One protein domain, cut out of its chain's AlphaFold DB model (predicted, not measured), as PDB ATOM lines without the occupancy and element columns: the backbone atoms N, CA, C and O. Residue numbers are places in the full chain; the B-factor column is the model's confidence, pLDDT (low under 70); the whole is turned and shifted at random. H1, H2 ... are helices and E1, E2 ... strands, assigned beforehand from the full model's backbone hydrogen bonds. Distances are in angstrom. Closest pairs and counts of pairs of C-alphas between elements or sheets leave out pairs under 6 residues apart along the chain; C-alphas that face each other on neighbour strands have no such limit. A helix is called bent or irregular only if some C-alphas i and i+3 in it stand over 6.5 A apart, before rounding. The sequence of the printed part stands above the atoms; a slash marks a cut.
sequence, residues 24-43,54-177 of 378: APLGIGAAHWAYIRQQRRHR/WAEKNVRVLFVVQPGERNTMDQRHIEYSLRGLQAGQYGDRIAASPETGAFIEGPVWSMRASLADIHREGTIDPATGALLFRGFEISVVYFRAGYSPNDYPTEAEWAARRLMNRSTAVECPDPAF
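Overview. This is residues 24 to 43 and 54 to 177 of the 378 residues of the protein "Glutathione synthetase" of Fonticula alba (UniProt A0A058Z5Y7). A strongly twisted, branched sheet of six strands has helices on both faces: H1 and H2 cover one face, H5 packs on the opposite face, and H4 sits beside the strands at the sheet's level. E5, bent by 78 degrees at residue 139, and E1 lie in the middle, while little H3 lies far out near H1, followed by a long loop. The printed part has 144 residues with five named helices and six named strands, in the order H1 E1 H2 H3 E2 H4 E3 E4 E5 H5 E6. The class is mixed, helices and strands, and the sheet is mixed too. The whole is compact, with a radius of gyration of the C-alphas of 15.2 A and spans of 46 by 37 by 28 A.

Arrangement. H1, residues 24 to 43, is over E5, residues 136 to 144, at a height over the sheet of 7.2 A; at 29 degrees on the local plane it only just runs along the strands. Their closest C-alphas are those of His 32 and Ser 139, 5.4 A apart. E1, residues 59 to 65, has parallel neighbours on its two sides: E5, with N 62 and O 140 at 2.8 A, and E2, residues 110 to 113, with N 63 and O 111 at 2.8 A, both within hydrogen-bond range. H2, residues 72 to 84, is over E1 on the same face as H1, and its residues 78 to 82 alone touch H1 at a steep tilt of 52 degrees, the closest C-alphas being those of Pro 25 and Leu 82, 5.1 A apart. H3, residues 91 to 94, is not on the sheet. H4, residues 115 to 121, touches H5, residues 155 to 165, about perpendicular at 78 degrees, the C-alphas of His 119 and Ala 160 coming closest at 4.5 A. E3, residues 122 to 124, E4, residues 131 to 133, and E5 form a meander, each strand the antiparallel neighbour of the one before, through two hairpins; N 123 and O 132 are 2.9 A apart, N 138 and O 131 2.8 A. On the same side of E5 as E4, but beside residues 140 to 142, is parallel E6, residues 170 to 172, with N 172 and O 141 at 2.8 A. E1, H2 H3, E2 and E5, H5, E6 are strand-helix-strand units, parallel neighbour strands with helices between, both with right-handed crossovers. In H1, H2, H4 and H5 every O i to N i+4 pair is within hydrogen-bond range; H3 is too short for one.

Along the chain. H1 begins at C-alpha 24, (7.803, -30.347, 59.019), and is 28.7 A long from first to last C-alpha. E1 measures 18.8 A, H2 18.2 A, E5 19.8 A and H5 15.1 A. E6 ends at C-alpha 172, (5.228, -21.558, 54.055).

Size, cuts and confidence. The C-alphas farthest apart are those of Pro 98 and Thr 154, 47.0 A. Residues 44 to 53 are not printed; C-alphas 43 and 54 are 9.4 A apart across the cut. H3 to E2 is a long link of 15 residues. Residues 54 to 57 and 86 to 104 have pLDDT under 70.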
ATOM      1  N   ALA A  24       7.637 -31.190  60.203       83.81
ATOM      2  CA  ALA A  24       7.803 -30.347  59.019       83.81
ATOM      3  C   ALA A  24       7.341 -31.057  57.724       83.81
ATOM      4  O   ALA A  24       6.537 -30.470  56.989       83.81
ATOM      5  N   PRO A  25       7.744 -32.318  57.453       86.88
ATOM      6  CA  PRO A  25       7.209 -33.100  56.333       86.88
ATOM      7  C   PRO A  25       5.683 -33.209  56.337       86.88
ATOM      8  O   PRO A  25       5.050 -33.128  55.288       86.88
ATOM      9  N   LEU A  26       5.082 -33.348  57.514       80.50
ATOM     10  CA  LEU A  26       3.647 -33.494  57.688       80.50
ATOM     11  C   LEU A  26       2.868 -32.223  57.337       80.50
ATOM     12  O   LEU A  26       1.870 -32.297  56.621       80.50
ATOM     13  N   GLY A  27       3.337 -31.056  57.784       86.75
ATOM     14  CA  GLY A  27       2.743 -29.769  57.412       86.75
ATOM     15  C   GLY A  27       2.849 -29.485  55.914       86.75
ATOM     16  O   GLY A  27       1.854 -29.165  55.262       86.75
ATOM     17  N   ILE A  28       4.045 -29.676  55.353       91.94
ATOM     18  CA  ILE A  28       4.312 -29.470  53.925       91.94
ATOM     19  C   ILE A  28       3.513 -30.468  53.070       91.94
ATOM     20  O   ILE A  28       2.929 -30.092  52.052       91.94
ATOM     21  N   GLY A  29       3.450 -31.735  53.484       89.19
ATOM     22  CA  GLY A  29       2.686 -32.779  52.808       89.19
ATOM     23  C   GLY A  29       1.182 -32.508  52.827       89.19
ATOM     24  O   GLY A  29       0.534 -32.614  51.786       89.19
ATOM     25  N   ALA A  30       0.637 -32.085  53.971       86.19
ATOM     26  CA  ALA A  30      -0.765 -31.687  54.079       86.19
ATOM     27  C   ALA A  30      -1.093 -30.506  53.149       86.19
ATOM     28  O   ALA A  30      -2.092 -30.555  52.432       86.19
ATOM     29  N   ALA A  31      -0.228 -29.487  53.093       91.56
ATOM     30  CA  ALA A  31      -0.391 -28.348  52.189       91.56
ATOM     31  C   ALA A  31      -0.350 -28.766  50.707       91.56
ATOM     32  O   ALA A  31      -1.202 -28.356  49.920       91.56
ATOM     33  N   HIS A  32       0.595 -29.637  50.329       92.06
ATOM     34  CA  HIS A  32       0.715 -30.167  48.967       92.06
ATOM     35  C   HIS A  32      -0.562 -30.884  48.512       92.06
ATOM     36  O   HIS A  32      -1.079 -30.626  47.424       92.06
ATOM     37  N   TRP A  33      -1.103 -31.766  49.352       87.44
ATOM     38  CA  TRP A  33      -2.306 -32.519  49.009       87.44
ATOM     39  C   TRP A  33      -3.578 -31.671  49.085       87.44
ATOM     40  O   TRP A  33      -4.471 -31.862  48.256       87.44
ATOM     41  N   ALA A  34      -3.651 -30.693  49.996       87.19
ATOM     42  CA  ALA A  34      -4.716 -29.690  50.003       87.19
ATOM     43  C   ALA A  34      -4.752 -28.915  48.674       87.19
ATOM     44  O   ALA A  34      -5.807 -28.846  48.038       87.19
ATOM     45  N   TYR A  35      -3.591 -28.450  48.198       91.00
ATOM     46  CA  TYR A  35      -3.449 -27.803  46.893       91.00
ATOM     47  C   TYR A  35      -3.922 -28.716  45.752       91.00
ATOM     48  O   TYR A  35      -4.783 -28.328  44.962       91.00
ATOM     49  N   ILE A  36      -3.435 -29.964  45.683       87.69
ATOM     50  CA  ILE A  36      -3.834 -30.921  44.634       87.69
ATOM     51  C   ILE A  36      -5.354 -31.107  44.596       87.69
ATOM     52  O   ILE A  36      -5.960 -31.128  43.525       87.69
ATOM     53  N   ARG A  37      -5.999 -31.224  45.755       83.69
ATOM     54  CA  ARG A  37      -7.452 -31.420  45.847       83.69
ATOM     55  C   ARG A  37      -8.231 -30.195  45.406       83.69
ATOM     56  O   ARG A  37      -9.234 -30.344  44.708       83.69
ATOM     57  N   GLN A  38      -7.764 -29.008  45.778       84.56
ATOM     58  CA  GLN A  38      -8.327 -27.755  45.293       84.56
ATOM     59  C   GLN A  38      -8.229 -27.679  43.764       84.56
ATOM     60  O   GLN A  38      -9.234 -27.406  43.107       84.56
ATOM     61  N   GLN A  39      -7.073 -28.032  43.191       83.06
ATOM     62  CA  GLN A  39      -6.875 -28.074  41.740       83.06
ATOM     63  C   GLN A  39      -7.766 -29.117  41.053       83.06
ATOM     64  O   GLN A  39      -8.409 -28.803  40.051       83.06
ATOM     65  N   ARG A  40      -7.887 -30.336  41.601       82.19
ATOM     66  CA  ARG A  40      -8.807 -31.371  41.090       82.19
ATOM     67  C   ARG A  40     -10.253 -30.864  41.055       82.19
ATOM     68  O   ARG A  40     -10.926 -31.031  40.041       82.19
ATOM     69  N   ARG A  41     -10.726 -30.225  42.135       79.81
ATOM     70  CA  ARG A  41     -12.086 -29.657  42.216       79.81
ATOM     71  C   ARG A  41     -12.297 -28.540  41.198       79.81
ATOM     72  O   ARG A  41     -13.294 -28.566  40.486       79.81
ATOM     73  N   HIS A  42     -11.355 -27.601  41.105       76.56
ATOM     74  CA  HIS A  42     -11.424 -26.488  40.158       76.56
ATOM     75  C   HIS A  42     -11.442 -26.973  38.700       76.56
ATOM     76  O   HIS A  42     -12.200 -26.472  37.875       76.56
ATOM     77  N   ARG A  43     -10.645 -27.997  38.378       72.50
ATOM     78  CA  ARG A  43     -10.575 -28.567  37.026       72.50
ATOM     79  C   ARG A  43     -11.785 -29.436  36.683       72.50
ATOM     80  O   ARG A  43     -12.206 -29.429  35.534       72.50
ATOM     81  N   TRP A  54      -2.677 -31.692  32.955       63.81
ATOM     82  CA  TRP A  54      -2.125 -31.772  34.293       63.81
ATOM     83  C   TRP A  54      -1.958 -33.222  34.685       63.81
ATOM     84  O   TRP A  54      -2.849 -34.051  34.500       63.81
ATOM     85  N   ALA A  55      -0.786 -33.523  35.217       66.81
ATOM     86  CA  ALA A  55      -0.505 -34.816  35.787       66.81
ATOM     87  C   ALA A  55       0.047 -34.576  37.185       66.81
ATOM     88  O   ALA A  55       1.063 -33.903  37.330       66.81
ATOM     89  N   GLU A  56      -0.590 -35.161  38.196       67.75
ATOM     90  CA  GLU A  56      -0.172 -35.084  39.608       67.75
ATOM     91  C   GLU A  56       1.312 -35.384  39.789       67.75
ATOM     92  O   GLU A  56       2.021 -34.709  40.531       67.75
ATOM     93  N   LYS A  57       1.821 -36.339  39.004       69.38
ATOM     94  CA  LYS A  57       3.240 -36.707  38.952       69.38
ATOM     95  C   LYS A  57       4.188 -35.559  38.574       69.38
ATOM     96  O   LYS A  57       5.395 -35.725  38.744       69.38
ATOM     97  N   ASN A  58       3.685 -34.426  38.083       84.69
ATOM     98  CA  ASN A  58       4.440 -33.228  37.702       84.69
ATOM     99  C   ASN A  58       4.261 -32.058  38.689       84.69
ATOM    100  O   ASN A  58       4.750 -30.964  38.416       84.69
ATOM    101  N   VAL A  59       3.597 -32.274  39.829       92.69
ATOM    102  CA  VAL A  59       3.461 -31.266  40.888       92.69
ATOM    103  C   VAL A  59       4.592 -31.427  41.909       92.69
ATOM    104  O   VAL A  59       4.955 -32.552  42.268       92.69
ATOM    105  N   ARG A  60       5.202 -30.324  42.351       95.62
ATOM    106  CA  ARG A  60       6.377 -30.323  43.239       95.62
ATOM    107  C   ARG A  60       6.235 -29.333  44.391       95.62
ATOM    108  O   ARG A  60       5.579 -28.303  44.270       95.62
ATOM    109  N   VAL A  61       6.919 -29.625  45.491       97.94
ATOM    110  CA  VAL A  61       7.227 -28.647  46.544       97.94
ATOM    111  C   VAL A  61       8.530 -27.937  46.192       97.94
ATOM    112  O   VAL A  61       9.535 -28.588  45.910       97.94
ATOM    113  N   LEU A  62       8.543 -26.610  46.230       98.62
ATOM    114  CA  LEU A  62       9.729 -25.801  45.984       98.62
ATOM    115  C   LEU A  62      10.350 -25.347  47.307       98.62
ATOM    116  O   LEU A  62       9.766 -24.545  48.026       98.62
ATOM    117  N   PHE A  63      11.553 -25.827  47.609       98.56
ATOM    118  CA  PHE A  63      12.386 -25.322  48.695       98.56
ATOM    119  C   PHE A  63      13.161 -24.104  48.184       98.56
ATOM    120  O   PHE A  63      14.041 -24.240  47.327       98.56
ATOM    121  N   VAL A  64      12.853 -22.925  48.724       98.56
ATOM    122  CA  VAL A  64      13.600 -21.691  48.448       98.56
ATOM    123  C   VAL A  64      14.795 -21.637  49.390       98.56
ATOM    124  O   VAL A  64      14.609 -21.595  50.603       98.56
ATOM    125  N   VAL A  65      16.015 -21.677  48.859       98.31
ATOM    126  CA  VAL A  65      17.239 -21.900  49.651       98.31
ATOM    127  C   VAL A  65      18.294 -20.828  49.397       98.31
ATOM    128  O   VAL A  65      18.371 -20.265  48.304       98.31
ATOM    129  N   GLN A  66      19.125 -20.554  50.404       97.12
ATOM    130  CA  GLN A  66      20.224 -19.600  50.275       97.12
ATOM    131  C   GLN A  66      21.331 -20.184  49.376       97.12
ATOM    132  O   GLN A  66      21.651 -21.376  49.490       97.12
ATOM    133  N   PRO A  67      21.958 -19.380  48.498       94.88
ATOM    134  CA  PRO A  67      23.176 -19.793  47.811       94.88
ATOM    135  C   PRO A  67      24.273 -20.160  48.824       94.88
ATOM    136  O   PRO A  67      24.568 -19.389  49.730       94.88
ATOM    137  N   GLY A  68      24.883 -21.340  48.679       91.88
ATOM    138  CA  GLY A  68      25.965 -21.784  49.572       91.88
ATOM    139  C   GLY A  68      25.528 -22.211  50.982       91.88
ATOM    140  O   GLY A  68      26.361 -22.238  51.886       91.88
ATOM    141  N   GLU A  69      24.249 -22.548  51.182       93.19
ATOM    142  CA  GLU A  69      23.709 -23.042  52.457       93.19
ATOM    143  C   GLU A  69      24.556 -24.176  53.071       93.19
ATOM    144  O   GLU A  69      24.750 -25.235  52.468       93.19
ATOM    145  N   ARG A  70      25.011 -23.974  54.314       90.56
ATOM    146  CA  ARG A  70      25.819 -24.947  55.070       90.56
ATOM    147  C   ARG A  70      24.956 -25.915  55.875       90.56
ATOM    148  O   ARG A  70      25.329 -27.073  56.040       90.56
ATOM    149  N   ASN A  71      23.779 -25.487  56.320       91.31
ATOM    150  CA  ASN A  71      22.796 -26.308  57.019       91.31
ATOM    151  C   ASN A  71      21.903 -27.100  56.041       91.31
ATOM    152  O   ASN A  71      20.698 -27.261  56.241       91.31
ATOM    153  N   THR A  72      22.481 -27.596  54.941       92.94
ATOM    154  CA  THR A  72      21.718 -28.336  53.927       92.94
ATOM    155  C   THR A  72      21.230 -29.687  54.440       92.94
ATOM    156  O   THR A  72      20.255 -30.199  53.897       92.94
ATOM    157  N   MET A  73      21.890 -30.279  55.441       91.38
ATOM    158  CA  MET A  73      21.545 -31.614  55.940       91.38
ATOM    159  C   MET A  73      20.188 -31.623  56.645       91.38
ATOM    160  O   MET A  73      19.377 -32.503  56.370       91.38
ATOM    161  N   ASP A  74      19.901 -30.598  57.452       91.62
ATOM    162  CA  ASP A  74      18.579 -30.387  58.052       91.62
ATOM    163  C   ASP A  74      17.480 -30.310  56.975       91.62
ATOM    164  O   ASP A  74      16.472 -31.009  57.030       91.62
ATOM    165  N   GLN A  75      17.724 -29.537  55.915       94.50
ATOM    166  CA  GLN A  75      16.768 -29.379  54.816       94.50
ATOM    167  C   GLN A  75      16.572 -30.677  54.021       94.50
ATOM    168  O   GLN A  75      15.446 -31.027  53.672       94.50
ATOM    169  N   ARG A  76      17.662 -31.407  53.755       93.56
ATOM    170  CA  ARG A  76      17.639 -32.683  53.027       93.56
ATOM    171  C   ARG A  76      16.887 -33.760  53.791       93.56
ATOM    172  O   ARG A  76      16.194 -34.553  53.163       93.56
ATOM    173  N   HIS A  77      16.991 -33.771  55.118       92.56
ATOM    174  CA  HIS A  77      16.236 -34.698  55.949       92.56
ATOM    175  C   HIS A  77      14.725 -34.521  55.739       92.56
ATOM    176  O   HIS A  77      14.040 -35.498  55.452       92.56
ATOM    177  N   ILE A  78      14.236 -33.274  55.736       93.25
ATOM    178  CA  ILE A  78      12.825 -32.960  55.455       93.25
ATOM    179  C   ILE A  78      12.429 -33.422  54.042       93.25
ATOM    180  O   ILE A  78      11.381 -34.036  53.868       93.25
ATOM    181  N   GLU A  79      13.264 -33.175  53.026       93.44
ATOM    182  CA  GLU A  79      13.001 -33.625  51.647       93.44
ATOM    183  C   GLU A  79      12.892 -35.154  51.529       93.44
ATOM    184  O   GLU A  79      12.020 -35.669  50.826       93.44
ATOM    185  N   TYR A  80      13.770 -35.896  52.206       92.00
ATOM    186  CA  TYR A  80      13.730 -37.357  52.192       92.00
ATOM    187  C   TYR A  80      12.510 -37.896  52.931       92.00
ATOM    188  O   TYR A  80      11.859 -38.806  52.417       92.00
ATOM    189  N   SER A  81      12.148 -37.295  54.065       89.19
ATOM    190  CA  SER A  81      10.919 -37.636  54.778       89.19
ATOM    191  C   SER A  81       9.677 -37.363  53.929       89.19
ATOM    192  O   SER A  81       8.816 -38.231  53.840       89.19
ATOM    193  N   LEU A  82       9.618 -36.234  53.207       88.62
ATOM    194  CA  LEU A  82       8.534 -35.918  52.262       88.62
ATOM    195  C   LEU A  82       8.374 -36.978  51.165       88.62
ATOM    196  O   LEU A  82       7.259 -37.385  50.833       88.62
ATOM    197  N   ARG A  83       9.495 -37.453  50.616       87.69
ATOM    198  CA  ARG A  83       9.499 -38.522  49.611       87.69
ATOM    199  C   ARG A  83       9.083 -39.873  50.199       87.69
ATOM    200  O   ARG A  83       8.515 -40.691  49.479       87.69
ATOM    201  N   GLY A  84       9.402 -40.108  51.469       82.06
ATOM    202  CA  GLY A  84       9.069 -41.320  52.213       82.06
ATOM    203  C   GLY A  84       7.632 -41.376  52.735       82.06
ATOM    204  O   GLY A  84       7.222 -42.441  53.194       82.06
ATOM    205  N   LEU A  85       6.869 -40.277  52.651       75.44
ATOM    206  CA  LEU A  85       5.477 -40.223  53.100       75.44
ATOM    207  C   LEU A  85       4.630 -41.298  52.407       75.44
ATOM    208  O   LEU A  85       4.537 -41.340  51.175       75.44
ATOM    209  N   GLN A  86       3.972 -42.143  53.200       66.88
ATOM    210  CA  GLN A  86       3.013 -43.126  52.696       66.88
ATOM    211  C   GLN A  86       1.573 -42.669  52.930       66.88
ATOM    212  O   GLN A  86       1.260 -41.994  53.915       66.88
ATOM    213  N   ALA A  87       0.675 -43.081  52.031       63.44
ATOM    214  CA  ALA A  87      -0.753 -42.858  52.207       63.44
ATOM    215  C   ALA A  87      -1.234 -43.503  53.517       63.44
ATOM    216  O   ALA A  87      -0.902 -44.650  53.809       63.44
ATOM    217  N   GLY A  88      -1.999 -42.762  54.320       57.81
ATOM    218  CA  GLY A  88      -2.566 -43.268  55.576       57.81
ATOM    219  C   GLY A  88      -1.654 -43.209  56.811       57.81
ATOM    220  O   GLY A  88      -2.198 -43.182  57.908       57.81
ATOM    221  N   GLN A  89      -0.324 -43.056  56.687       58.97
ATOM    222  CA  GLN A  89       0.587 -42.902  57.851       58.97
ATOM    223  C   GLN A  89       0.213 -41.727  58.771       58.97
ATOM    224  O   GLN A  89       0.560 -41.699  59.950       58.97
ATOM    225  N   TYR A  90      -0.519 -40.763  58.220       57.62
ATOM    226  CA  TYR A  90      -0.855 -39.506  58.868       57.62
ATOM    227  C   TYR A  90      -2.342 -39.184  58.885       57.62
ATOM    228  O   TYR A  90      -2.729 -38.160  59.451       57.62
ATOM    229  N   GLY A  91      -3.168 -40.057  58.298       52.81
ATOM    230  CA  GLY A  91      -4.616 -39.877  58.265       52.81
ATOM    231  C   GLY A  91      -5.199 -39.742  59.668       52.81
ATOM    232  O   GLY A  91      -5.948 -38.805  59.927       52.81
ATOM    233  N   ASP A  92      -4.729 -40.584  60.592       51.47
ATOM    234  CA  ASP A  92      -5.162 -40.586  61.993       51.47
ATOM    235  C   ASP A  92      -4.546 -39.443  62.819       51.47
ATOM    236  O   ASP A  92      -5.101 -39.035  63.833       51.47
ATOM    237  N   ARG A  93      -3.401 -38.889  62.389       53.00
ATOM    238  CA  ARG A  93      -2.659 -37.840  63.119       53.00
ATOM    239  C   ARG A  93      -3.041 -36.416  62.710       53.00
ATOM    240  O   ARG A  93      -2.685 -35.481  63.420       53.00
ATOM    241  N   ILE A  94      -3.668 -36.219  61.551       51.62
ATOM    242  CA  ILE A  94      -4.175 -34.915  61.076       51.62
ATOM    243  C   ILE A  94      -5.679 -34.758  61.378       51.62
ATOM    244  O   ILE A  94      -6.204 -33.650  61.325       51.62
ATOM    245  N   ALA A  95      -6.384 -35.841  61.717       43.72
ATOM    246  CA  ALA A  95      -7.833 -35.831  61.868       43.72
ATOM    247  C   ALA A  95      -8.310 -34.960  63.047       43.72
ATOM    248  O   ALA A  95      -8.264 -35.367  64.205       43.72
ATOM    249  N   ALA A  96      -8.853 -33.785  62.726       45.91
ATOM    250  CA  ALA A  96      -9.652 -32.972  63.638       45.91
ATOM    251  C   ALA A  96     -10.918 -32.444  62.940       45.91
ATOM    252  O   ALA A  96     -11.238 -31.270  63.055       45.91
ATOM    253  N   SER A  97     -11.614 -33.292  62.168       39.25
ATOM    254  CA  SER A  97     -13.000 -33.098  61.688       39.25
ATOM    255  C   SER A  97     -13.345 -34.100  60.564       39.25
ATOM    256  O   SER A  97     -12.492 -34.369  59.712       39.25
ATOM    257  N   PRO A  98     -14.595 -34.600  60.477       44.25
ATOM    258  CA  PRO A  98     -15.111 -35.362  59.331       44.25
ATOM    259  C   PRO A  98     -14.999 -34.638  57.973       44.25
ATOM    260  O   PRO A  98     -14.967 -35.290  56.932       44.25
ATOM    261  N   GLU A  99     -14.881 -33.306  57.963       46.62
ATOM    262  CA  GLU A  99     -14.647 -32.493  56.756       46.62
ATOM    263  C   GLU A  99     -13.150 -32.401  56.377       46.62
ATOM    264  O   GLU A  99     -12.805 -32.010  55.262       46.62
ATOM    265  N   THR A 100     -12.254 -32.818  57.283       49.78
ATOM    266  CA  THR A 100     -10.778 -32.776  57.166       49.78
ATOM    267  C   THR A 100     -10.132 -34.158  56.964       49.78
ATOM    268  O   THR A 100      -8.944 -34.346  57.217       49.78
ATOM    269  N   GLY A 101     -10.905 -35.157  56.527       45.81
ATOM    270  CA  GLY A 101     -10.522 -36.574  56.573       45.81
ATOM    271  C   GLY A 101      -9.299 -37.011  55.744       45.81
ATOM    272  O   GLY A 101      -9.466 -37.506  54.641       45.81
ATOM    273  N   ALA A 102      -8.101 -36.978  56.340       53.97
ATOM    274  CA  ALA A 102      -6.893 -37.737  55.964       53.97
ATOM    275  C   ALA A 102      -6.330 -37.499  54.546       53.97
ATOM    276  O   ALA A 102      -6.580 -38.271  53.621       53.97
ATOM    277  N   PHE A 103      -5.508 -36.459  54.356       63.69
ATOM    278  CA  PHE A 103      -5.060 -36.053  53.017       63.69
ATOM    279  C   PHE A 103      -3.533 -36.098  52.860       63.69
ATOM    280  O   PHE A 103      -2.880 -35.077  52.688       63.69
ATOM    281  N   ILE A 104      -2.964 -37.305  52.905       65.06
ATOM    282  CA  ILE A 104      -1.701 -37.619  52.224       65.06
ATOM    283  C   ILE A 104      -1.974 -38.863  51.389       65.06
ATOM    284  O   ILE A 104      -2.276 -39.919  51.941       65.06
ATOM    285  N   GLU A 105      -1.934 -38.724  50.066       70.25
ATOM    286  CA  GLU A 105      -2.298 -39.806  49.136       70.25
ATOM    287  C   GLU A 105      -1.071 -40.525  48.560       70.25
ATOM    288  O   GLU A 105      -1.204 -41.565  47.919       70.25
ATOM    289  N   GLY A 106       0.137 -40.011  48.800       73.12
ATOM    290  CA  GLY A 106       1.360 -40.586  48.257       73.12
ATOM    291  C   GLY A 106       2.602 -39.718  48.474       73.12
ATOM    292  O   GLY A 106       2.528 -38.700  49.173       73.12
ATOM    293  N   PRO A 107       3.735 -40.115  47.867       82.69
ATOM    294  CA  PRO A 107       5.017 -39.451  48.054       82.69
ATOM    295  C   PRO A 107       4.989 -38.024  47.511       82.69
ATOM    296  O   PRO A 107       4.454 -37.767  46.429       82.69
ATOM    297  N   VAL A 108       5.636 -37.112  48.233       88.81
ATOM    298  CA  VAL A 108       5.739 -35.704  47.845       88.81
ATOM    299  C   VAL A 108       7.128 -35.438  47.286       88.81
ATOM    300  O   VAL A 108       8.145 -35.637  47.949       88.81
ATOM    301  N   TRP A 109       7.177 -34.985  46.037       92.38
ATOM    302  CA  TRP A 109       8.429 -34.681  45.354       92.38
ATOM    303  C   TRP A 109       8.798 -33.212  45.541       92.38
ATOM    304  O   TRP A 109       7.970 -32.327  45.326       92.38
ATOM    305  N   SER A 110      10.057 -32.950  45.886       95.56
ATOM    306  CA  SER A 110      10.578 -31.601  46.088       95.56
ATOM    307  C   SER A 110      11.614 -31.202  45.038       95.56
ATOM    308  O   SER A 110      12.214 -32.033  44.352       95.56
ATOM    309  N   MET A 111      11.830 -29.898  44.928       96.62
ATOM    310  CA  MET A 111      12.915 -29.265  44.189       96.62
ATOM    311  C   MET A 111      13.517 -28.143  45.030       96.62
ATOM    312  O   MET A 111      12.865 -27.626  45.930       96.62
ATOM    313  N   ARG A 112      14.755 -27.747  44.722       97.81
ATOM    314  CA  ARG A 112      15.478 -26.683  45.429       97.81
ATOM    315  C   ARG A 112      15.898 -25.600  44.450       97.81
ATOM    316  O   ARG A 112      16.396 -25.927  43.370       97.81
ATOM    317  N   ALA A 113      15.726 -24.343  44.834       98.19
ATOM    318  CA  ALA A 113      16.112 -23.200  44.018       98.19
ATOM    319  C   ALA A 113      16.445 -21.986  44.887       98.19
ATOM    320  O   ALA A 113      15.848 -21.789  45.945       98.19
ATOM    321  N   SER A 114      17.382 -21.159  44.429       98.50
ATOM    322  CA  SER A 114      17.560 -19.816  44.984       98.50
ATOM    323  C   SER A 114      16.489 -18.859  44.448       98.50
ATOM    324  O   SER A 114      15.870 -19.122  43.416       98.50
ATOM    325  N   LEU A 115      16.299 -17.709  45.105       98.69
ATOM    326  CA  LEU A 115      15.429 -16.644  44.585       98.69
ATOM    327  C   LEU A 115      15.861 -16.191  43.176       98.69
ATOM    328  O   LEU A 115      15.011 -15.977  42.314       98.69
ATOM    329  N   ALA A 116      17.167 -16.141  42.903       98.31
ATOM    330  CA  ALA A 116      17.703 -15.813  41.583       98.31
ATOM    331  C   ALA A 116      17.351 -16.862  40.508       98.31
ATOM    332  O   ALA A 116      17.044 -16.504  39.369       98.31
ATOM    333  N   ASP A 117      17.360 -18.157  40.848       98.44
ATOM    334  CA  ASP A 117      16.922 -19.217  39.926       98.44
ATOM    335  C   ASP A 117      15.434 -19.080  39.596       98.44
ATOM    336  O   ASP A 117      15.042 -19.175  38.433       98.44
ATOM    337  N   ILE A 118      14.615 -18.817  40.617       98.56
ATOM    338  CA  ILE A 118      13.164 -18.649  40.482       98.56
ATOM    339  C   ILE A 118      12.842 -17.427  39.626       98.56
ATOM    340  O   ILE A 118      11.957 -17.495  38.783       98.56
ATOM    341  N   HIS A 119      13.583 -16.328  39.778       98.56
ATOM    342  CA  HIS A 119      13.405 -15.152  38.930       98.56
ATOM    343  C   HIS A 119      13.658 -15.462  37.448       98.56
ATOM    344  O   HIS A 119      12.926 -14.995  36.581       98.56
ATOM    345  N   ARG A 120      14.698 -16.253  37.160       98.31
ATOM    346  CA  ARG A 120      15.133 -16.560  35.792       98.31
ATOM    347  C   ARG A 120      14.246 -17.590  35.093       98.31
ATOM    348  O   ARG A 120      14.079 -17.517  33.881       98.31
ATOM    349  N   GLU A 121      13.744 -18.576  35.832       98.31
ATOM    350  CA  GLU A 121      13.113 -19.775  35.259       98.31
ATOM    351  C   GLU A 121      11.668 -20.005  35.741       98.31
ATOM    352  O   GLU A 121      11.021 -20.958  35.300       98.31
ATOM    353  N   GLY A 122      11.172 -19.178  36.663       97.94
ATOM    354  CA  GLY A 122       9.814 -19.244  37.193       97.94
ATOM    355  C   GLY A 122       8.830 -18.410  36.379       97.94
ATOM    356  O   GLY A 122       9.123 -17.283  35.984       97.94
ATOM    357  N   THR A 123       7.630 -18.940  36.162       97.81
ATOM    358  CA  THR A 123       6.524 -18.237  35.500       97.81
ATOM    359  C   THR A 123       5.194 -18.547  36.182       97.81
ATOM    360  O   THR A 123       5.094 -19.482  36.970       97.81
ATOM    361  N   ILE A 124       4.161 -17.751  35.903       96.81
ATOM    362  CA  ILE A 124       2.781 -18.062  36.296       96.81
ATOM    363  C   ILE A 124       2.031 -18.525  35.049       96.81
ATOM    364  O   ILE A 124       2.085 -17.858  34.014       96.81
ATOM    365  N   ASP A 125       1.322 -19.645  35.153       92.50
ATOM    366  CA  ASP A 125       0.360 -20.070  34.141       92.50
ATOM    367  C   ASP A 125      -0.782 -19.034  34.068       92.50
ATOM    368  O   ASP A 125      -1.480 -18.820  35.063       92.50
ATOM    369  N   PRO A 126      -1.004 -18.371  32.919       89.12
ATOM    370  CA  PRO A 126      -1.979 -17.288  32.815       89.12
ATOM    371  C   PRO A 126      -3.438 -17.758  32.911       89.12
ATOM    372  O   PRO A 126      -4.311 -16.939  33.185       89.12
ATOM    373  N   ALA A 127      -3.716 -19.040  32.663       85.31
ATOM    374  CA  ALA A 127      -5.062 -19.597  32.733       85.31
ATOM    375  C   ALA A 127      -5.421 -20.045  34.154       85.31
ATOM    376  O   ALA A 127      -6.573 -19.914  34.560       85.31
ATOM    377  N   THR A 128      -4.453 -20.581  34.899       86.50
ATOM    378  CA  THR A 128      -4.707 -21.191  36.218       86.50
ATOM    379  C   THR A 128      -4.145 -20.399  37.395       86.50
ATOM    380  O   THR A 128      -4.533 -20.647  38.534       86.50
ATOM    381  N   GLY A 129      -3.223 -19.464  37.155       92.25
ATOM    382  CA  GLY A 129      -2.472 -18.777  38.208       92.25
ATOM    383  C   GLY A 129      -1.393 -19.645  38.868       92.25
ATOM    384  O   GLY A 129      -0.739 -19.192  39.809       92.25
ATOM    385  N   ALA A 130      -1.186 -20.880  38.401       93.88
ATOM    386  CA  ALA A 130      -0.231 -21.802  38.998       93.88
ATOM    387  C   ALA A 130       1.217 -21.357  38.778       93.88
ATOM    388  O   ALA A 130       1.586 -20.911  37.689       93.88
ATOM    389  N   LEU A 131       2.056 -21.508  39.805       97.69
ATOM    390  CA  LEU A 131       3.494 -21.287  39.682       97.69
ATOM    391  C   LEU A 131       4.122 -22.448  38.907       97.69
ATOM    392  O   LEU A 131       3.991 -23.607  39.298       97.69
ATOM    393  N   LEU A 132       4.842 -22.131  37.838       97.12
ATOM    394  CA  LEU A 132       5.603 -23.076  37.037       97.12
ATOM    395  C   LEU A 132       7.095 -22.818  37.226       97.12
ATOM    396  O   LEU A 132       7.557 -21.683  37.137       97.12
ATOM    397  N   PHE A 133       7.870 -23.876  37.447       97.69
ATOM    398  CA  PHE A 133       9.322 -23.785  37.546       97.69
ATOM    399  C   PHE A 133       9.967 -25.038  36.948       97.69
ATOM    400  O   PHE A 133       9.669 -26.163  37.352       97.69
ATOM    401  N   ARG A 134      10.835 -24.849  35.943       95.50
ATOM    402  CA  ARG A 134      11.505 -25.937  35.194       95.50
ATOM    403  C   ARG A 134      10.547 -27.009  34.652       95.50
ATOM    404  O   ARG A 134      10.862 -28.197  34.658       95.50
ATOM    405  N   GLY A 135       9.372 -26.585  34.184       89.81
ATOM    406  CA  GLY A 135       8.349 -27.472  33.614       89.81
ATOM    407  C   GLY A 135       7.498 -28.229  34.639       89.81
ATOM    408  O   GLY A 135       6.680 -29.055  34.240       89.81
ATOM    409  N   PHE A 136       7.664 -27.952  35.935       95.00
ATOM    410  CA  PHE A 136       6.834 -28.502  37.003       95.00
ATOM    411  C   PHE A 136       5.888 -27.442  37.558       95.00
ATOM    412  O   PHE A 136       6.261 -26.276  37.668       95.00
ATOM    413  N   GLU A 137       4.686 -27.867  37.937       95.69
ATOM    414  CA  GLU A 137       3.754 -27.036  38.699       95.69
ATOM    415  C   GLU A 137       4.138 -27.082  40.182       95.69
ATOM    416  O   GLU A 137       4.437 -28.151  40.719       95.69
ATOM    417  N   ILE A 138       4.151 -25.934  40.851       97.94
ATOM    418  CA  ILE A 138       4.544 -25.826  42.253       97.94
ATOM    419  C   ILE A 138       3.298 -25.718  43.126       97.94
ATOM    420  O   ILE A 138       2.534 -24.767  43.014       97.94
ATOM    421  N   SER A 139       3.113 -26.686  44.022       97.00
ATOM    422  CA  SER A 139       1.996 -26.694  44.976       97.00
ATOM    423  C   SER A 139       2.287 -25.914  46.249       97.00
ATOM    424  O   SER A 139       1.375 -25.381  46.868       97.00
ATOM    425  N   VAL A 140       3.548 -25.945  46.695       98.19
ATOM    426  CA  VAL A 140       3.985 -25.364  47.966       98.19
ATOM    427  C   VAL A 140       5.330 -24.692  47.758       98.19
ATOM    428  O   VAL A 140       6.239 -25.309  47.199       98.19
ATOM    429  N   VAL A 141       5.465 -23.463  48.241       98.69
ATOM    430  CA  VAL A 141       6.734 -22.745  48.348       98.69
ATOM    431  C   VAL A 141       7.159 -22.777  49.812       98.69
ATOM    432  O   VAL A 141       6.552 -22.126  50.656       98.69
ATOM    433  N   TYR A 142       8.189 -23.558  50.126       98.44
ATOM    434  CA  TYR A 142       8.727 -23.686  51.476       98.44
ATOM    435  C   TYR A 142      10.013 -22.868  51.613       98.44
ATOM    436  O   TYR A 142      11.037 -23.176  50.992       98.44
ATOM    437  N   PHE A 143       9.960 -21.806  52.414       98.19
ATOM    438  CA  PHE A 143      11.070 -20.878  52.572       98.19
ATOM    439  C   PHE A 143      12.099 -21.393  53.582       98.19
ATOM    440  O   PHE A 143      11.837 -21.543  54.772       98.19
ATOM    441  N   ARG A 144      13.322 -21.595  53.096       97.19
ATOM    442  CA  ARG A 144      14.557 -21.746  53.881       97.19
ATOM    443  C   ARG A 144      15.545 -20.608  53.587       97.19
ATOM    444  O   ARG A 144      16.735 -20.726  53.853       97.19
ATOM    445  N   ALA A 145      15.029 -19.519  53.025       96.94
ATOM    446  CA  ALA A 145      15.703 -18.278  52.663       96.94
ATOM    447  C   ALA A 145      14.660 -17.152  52.593       96.94
ATOM    448  O   ALA A 145      13.462 -17.400  52.726       96.94
ATOM    449  N   GLY A 146      15.098 -15.924  52.343       96.12
ATOM    450  CA  GLY A 146      14.220 -14.775  52.140       96.12
ATOM    451  C   GLY A 146      13.774 -14.096  53.436       96.12
ATOM    452  O   GLY A 146      12.860 -13.270  53.385       96.12
ATOM    453  N   TYR A 147      14.410 -14.433  54.562       94.75
ATOM    454  CA  TYR A 147      14.197 -13.837  55.889       94.75
ATOM    455  C   TYR A 147      15.264 -12.784  56.241       94.75
ATOM    456  O   TYR A 147      15.114 -12.046  57.214       94.75
ATOM    457  N   SER A 148      16.344 -12.697  55.456       93.12
ATOM    458  CA  SER A 148      17.404 -11.700  55.614       93.12
ATOM    459  C   SER A 148      17.470 -10.779  54.393       93.12
ATOM    460  O   SER A 148      17.312 -11.260  53.272       93.12
ATOM    461  N   PRO A 149      17.784  -9.477  54.553       94.19
ATOM    462  CA  PRO A 149      18.078  -8.597  53.418       94.19
ATOM    463  C   PRO A 149      19.200  -9.123  52.516       94.19
ATOM    464  O   PRO A 149      19.192  -8.858  51.320       94.19
ATOM    465  N   ASN A 150      20.134  -9.905  53.068       94.25
ATOM    466  CA  ASN A 150      21.227 -10.509  52.304       94.25
ATOM    467  C   ASN A 150      20.736 -11.535  51.268       94.25
ATOM    468  O   ASN A 150      21.463 -11.839  50.327       94.25
ATOM    469  N   ASP A 151      19.508 -12.041  51.418       97.00
ATOM    470  CA  ASP A 151      18.868 -12.914  50.431       97.00
ATOM    471  C   ASP A 151      18.298 -12.131  49.238       97.00
ATOM    472  O   ASP A 151      17.827 -12.744  48.284       97.00
ATOM    473  N   TYR A 152      18.342 -10.793  49.279       97.81
ATOM    474  CA  TYR A 152      17.827  -9.894  48.247       97.81
ATOM    475  C   TYR A 152      18.908  -8.909  47.767       97.81
ATOM    476  O   TYR A 152      18.760  -7.695  47.936       97.81
ATOM    477  N   PRO A 153      20.019  -9.398  47.182       97.44
ATOM    478  CA  PRO A 153      21.092  -8.533  46.698       97.44
ATOM    479  C   PRO A 153      20.649  -7.620  45.547       97.44
ATOM    480  O   PRO A 153      21.270  -6.582  45.323       97.44
ATOM    481  N   THR A 154      19.600  -7.994  44.803       98.12
ATOM    482  CA  THR A 154      19.078  -7.223  43.672       98.12
ATOM    483  C   THR A 154      17.541  -7.229  43.626       98.12
ATOM    484  O   THR A 154      16.860  -7.902  44.400       98.12
ATOM    485  N   GLU A 155      16.958  -6.491  42.675       98.31
ATOM    486  CA  GLU A 155      15.511  -6.537  42.408       98.31
ATOM    487  C   GLU A 155      15.031  -7.883  41.845       98.31
ATOM    488  O   GLU A 155      13.829  -8.159  41.876       98.31
ATOM    489  N   ALA A 156      15.937  -8.732  41.347       98.44
ATOM    490  CA  ALA A 156      15.591 -10.053  40.833       98.44
ATOM    491  C   ALA A 156      14.951 -10.917  41.926       98.44
ATOM    492  O   ALA A 156      13.899 -11.521  41.716       98.44
ATOM    493  N   GLU A 157      15.536 -10.927  43.121       98.62
ATOM    494  CA  GLU A 157      15.047 -11.726  44.241       98.62
ATOM    495  C   GLU A 157      13.708 -11.203  44.771       98.62
ATOM    496  O   GLU A 157      12.802 -11.984  45.075       98.62
ATOM    497  N   TRP A 158      13.531  -9.879  44.786       98.38
ATOM    498  CA  TRP A 158      12.241  -9.261  45.088       98.38
ATOM    499  C   TRP A 158      11.183  -9.604  44.038       98.38
ATOM    500  O   TRP A 158      10.036  -9.888  44.385       98.38
ATOM    501  N   ALA A 159      11.547  -9.617  42.754       98.62
ATOM    502  CA  ALA A 159      10.657 -10.027  41.675       98.62
ATOM    503  C   ALA A 159      10.273 -11.510  41.780       98.62
ATOM    504  O   ALA A 159       9.101 -11.831  41.597       98.62
ATOM    505  N   ALA A 160      11.209 -12.394  42.140       98.62
ATOM    506  CA  ALA A 160      10.920 -13.797  42.438       98.62
ATOM    507  C   ALA A 160       9.961 -13.952  43.623       98.62
ATOM    508  O   ALA A 160       8.985 -14.692  43.520       98.62
ATOM    509  N   ARG A 161      10.182 -13.221  44.725       98.38
ATOM    510  CA  ARG A 161       9.252 -13.240  45.863       98.38
ATOM    511  C   ARG A 161       7.857 -12.779  45.442       98.38
ATOM    512  O   ARG A 161       6.886 -13.473  45.707       98.38
ATOM    513  N   ARG A 162       7.755 -11.669  44.703       98.38
ATOM    514  CA  ARG A 162       6.479 -11.178  44.150       98.38
ATOM    515  C   ARG A 162       5.810 -12.183  43.209       98.38
ATOM    516  O   ARG A 162       4.588 -12.271  43.217       98.38
ATOM    517  N   LEU A 163       6.577 -12.906  42.392       98.44
ATOM    518  CA  LEU A 163       6.053 -13.945  41.503       98.44
ATOM    519  C   LEU A 163       5.394 -15.069  42.311       98.44
ATOM    520  O   LEU A 163       4.254 -15.421  42.032       98.44
ATOM    521  N   MET A 164       6.083 -15.587  43.331       98.31
ATOM    522  CA  MET A 164       5.553 -16.650  44.191       98.31
ATOM    523  C   MET A 164       4.288 -16.192  44.925       98.31
ATOM    524  O   MET A 164       3.268 -16.870  44.823       98.31
ATOM    525  N   ASN A 165       4.307 -14.991  45.515       96.88
ATOM    526  CA  ASN A 165       3.161 -14.428  46.239       96.88
ATOM    527  C   ASN A 165       1.922 -14.161  45.371       96.88
ATOM    528  O   ASN A 165       0.826 -13.967  45.885       96.88
ATOM    529  N   ARG A 166       2.087 -14.064  44.049       96.88
ATOM    530  CA  ARG A 166       0.977 -13.862  43.104       96.88
ATOM    531  C   ARG A 166       0.424 -15.167  42.543       96.88
ATOM    532  O   ARG A 166      -0.545 -15.123  41.787       96.88
ATOM    533  N   SER A 167       1.075 -16.287  42.833       96.94
ATOM    534  CA  SER A 167       0.670 -17.596  42.343       96.94
ATOM    535  C   SER A 167      -0.369 -18.247  43.254       96.94
ATOM    536  O   SER A 167      -0.666 -17.750  44.335       96.94
ATOM    537  N   THR A 168      -0.905 -19.387  42.829       94.94
ATOM    538  CA  THR A 168      -1.798 -20.219  43.649       94.94
ATOM    539  C   THR A 168      -1.061 -21.176  44.593       94.94
ATOM    540  O   THR A 168      -1.717 -21.918  45.324       94.94
ATOM    541  N   ALA A 169       0.277 -21.219  44.566       97.00
ATOM    542  CA  ALA A 169       1.050 -22.113  45.423       97.00
ATOM    543  C   ALA A 169       0.871 -21.739  46.902       97.00
ATOM    544  O   ALA A 169       0.894 -20.564  47.258       97.00
ATOM    545  N   VAL A 170       0.748 -22.738  47.778       96.94
ATOM    546  CA  VAL A 170       0.676 -22.512  49.226       96.94
ATOM    547  C   VAL A 170       2.052 -22.077  49.730       96.94
ATOM    548  O   VAL A 170       3.032 -22.809  49.589       96.94
ATOM    549  N   GLU A 171       2.156 -20.898  50.327       97.12
ATOM    550  CA  GLU A 171       3.419 -20.412  50.881       97.12
ATOM    551  C   GLU A 171       3.607 -20.834  52.344       97.12
ATOM    552  O   GLU A 171       2.685 -20.810  53.156       97.12
ATOM    553  N   CYS A 172       4.835 -21.204  52.697       96.75
ATOM    554  CA  CYS A 172       5.228 -21.558  54.055       96.75
ATOM    555  C   CYS A 172       6.524 -20.812  54.435       96.75
ATOM    556  O   CYS A 172       7.618 -21.298  54.120       96.75
ATOM    557  N   PRO A 173       6.423 -19.646  55.106       96.12
ATOM    558  CA  PRO A 173       5.202 -18.867  55.349       96.12
ATOM    559  C   PRO A 173       4.817 -17.972  54.161       96.12
ATOM    560  O   PRO A 173       5.677 -17.570  53.375       96.12
ATOM    561  N   ASP A 174       3.540 -17.596  54.096       94.75
ATOM    562  CA  ASP A 174       3.065 -16.477  53.274       94.75
ATOM    563  C   ASP A 174       3.557 -15.113  53.830       94.75
ATOM    564  O   ASP A 174       4.198 -15.047  54.893       94.75
ATOM    565  N   PRO A 175       3.298 -13.985  53.139       94.81
ATOM    566  CA  PRO A 175       3.693 -12.666  53.630       94.81
ATOM    567  C   PRO A 175       3.074 -12.271  54.977       94.81
ATOM    568  O   PRO A 175       3.747 -11.604  55.762       94.81
ATOM    569  N   ALA A 176       1.831 -12.664  55.267       93.44
ATOM    570  CA  ALA A 176       1.156 -12.311  56.513       93.44
ATOM    571  C   ALA A 176       1.798 -13.028  57.711       93.44
ATOM    572  O   ALA A 176       2.145 -12.383  58.700       93.44
ATOM    573  N   PHE A 177       2.057 -14.331  57.592       93.88
ATOM    574  CA  PHE A 177       2.786 -15.120  58.582       93.88
ATOM    575  C   PHE A 177       4.235 -14.650  58.733       93.88
ATOM    576  O   PHE A 177       4.751 -14.603  59.850       93.88
TER     577      PHE A 177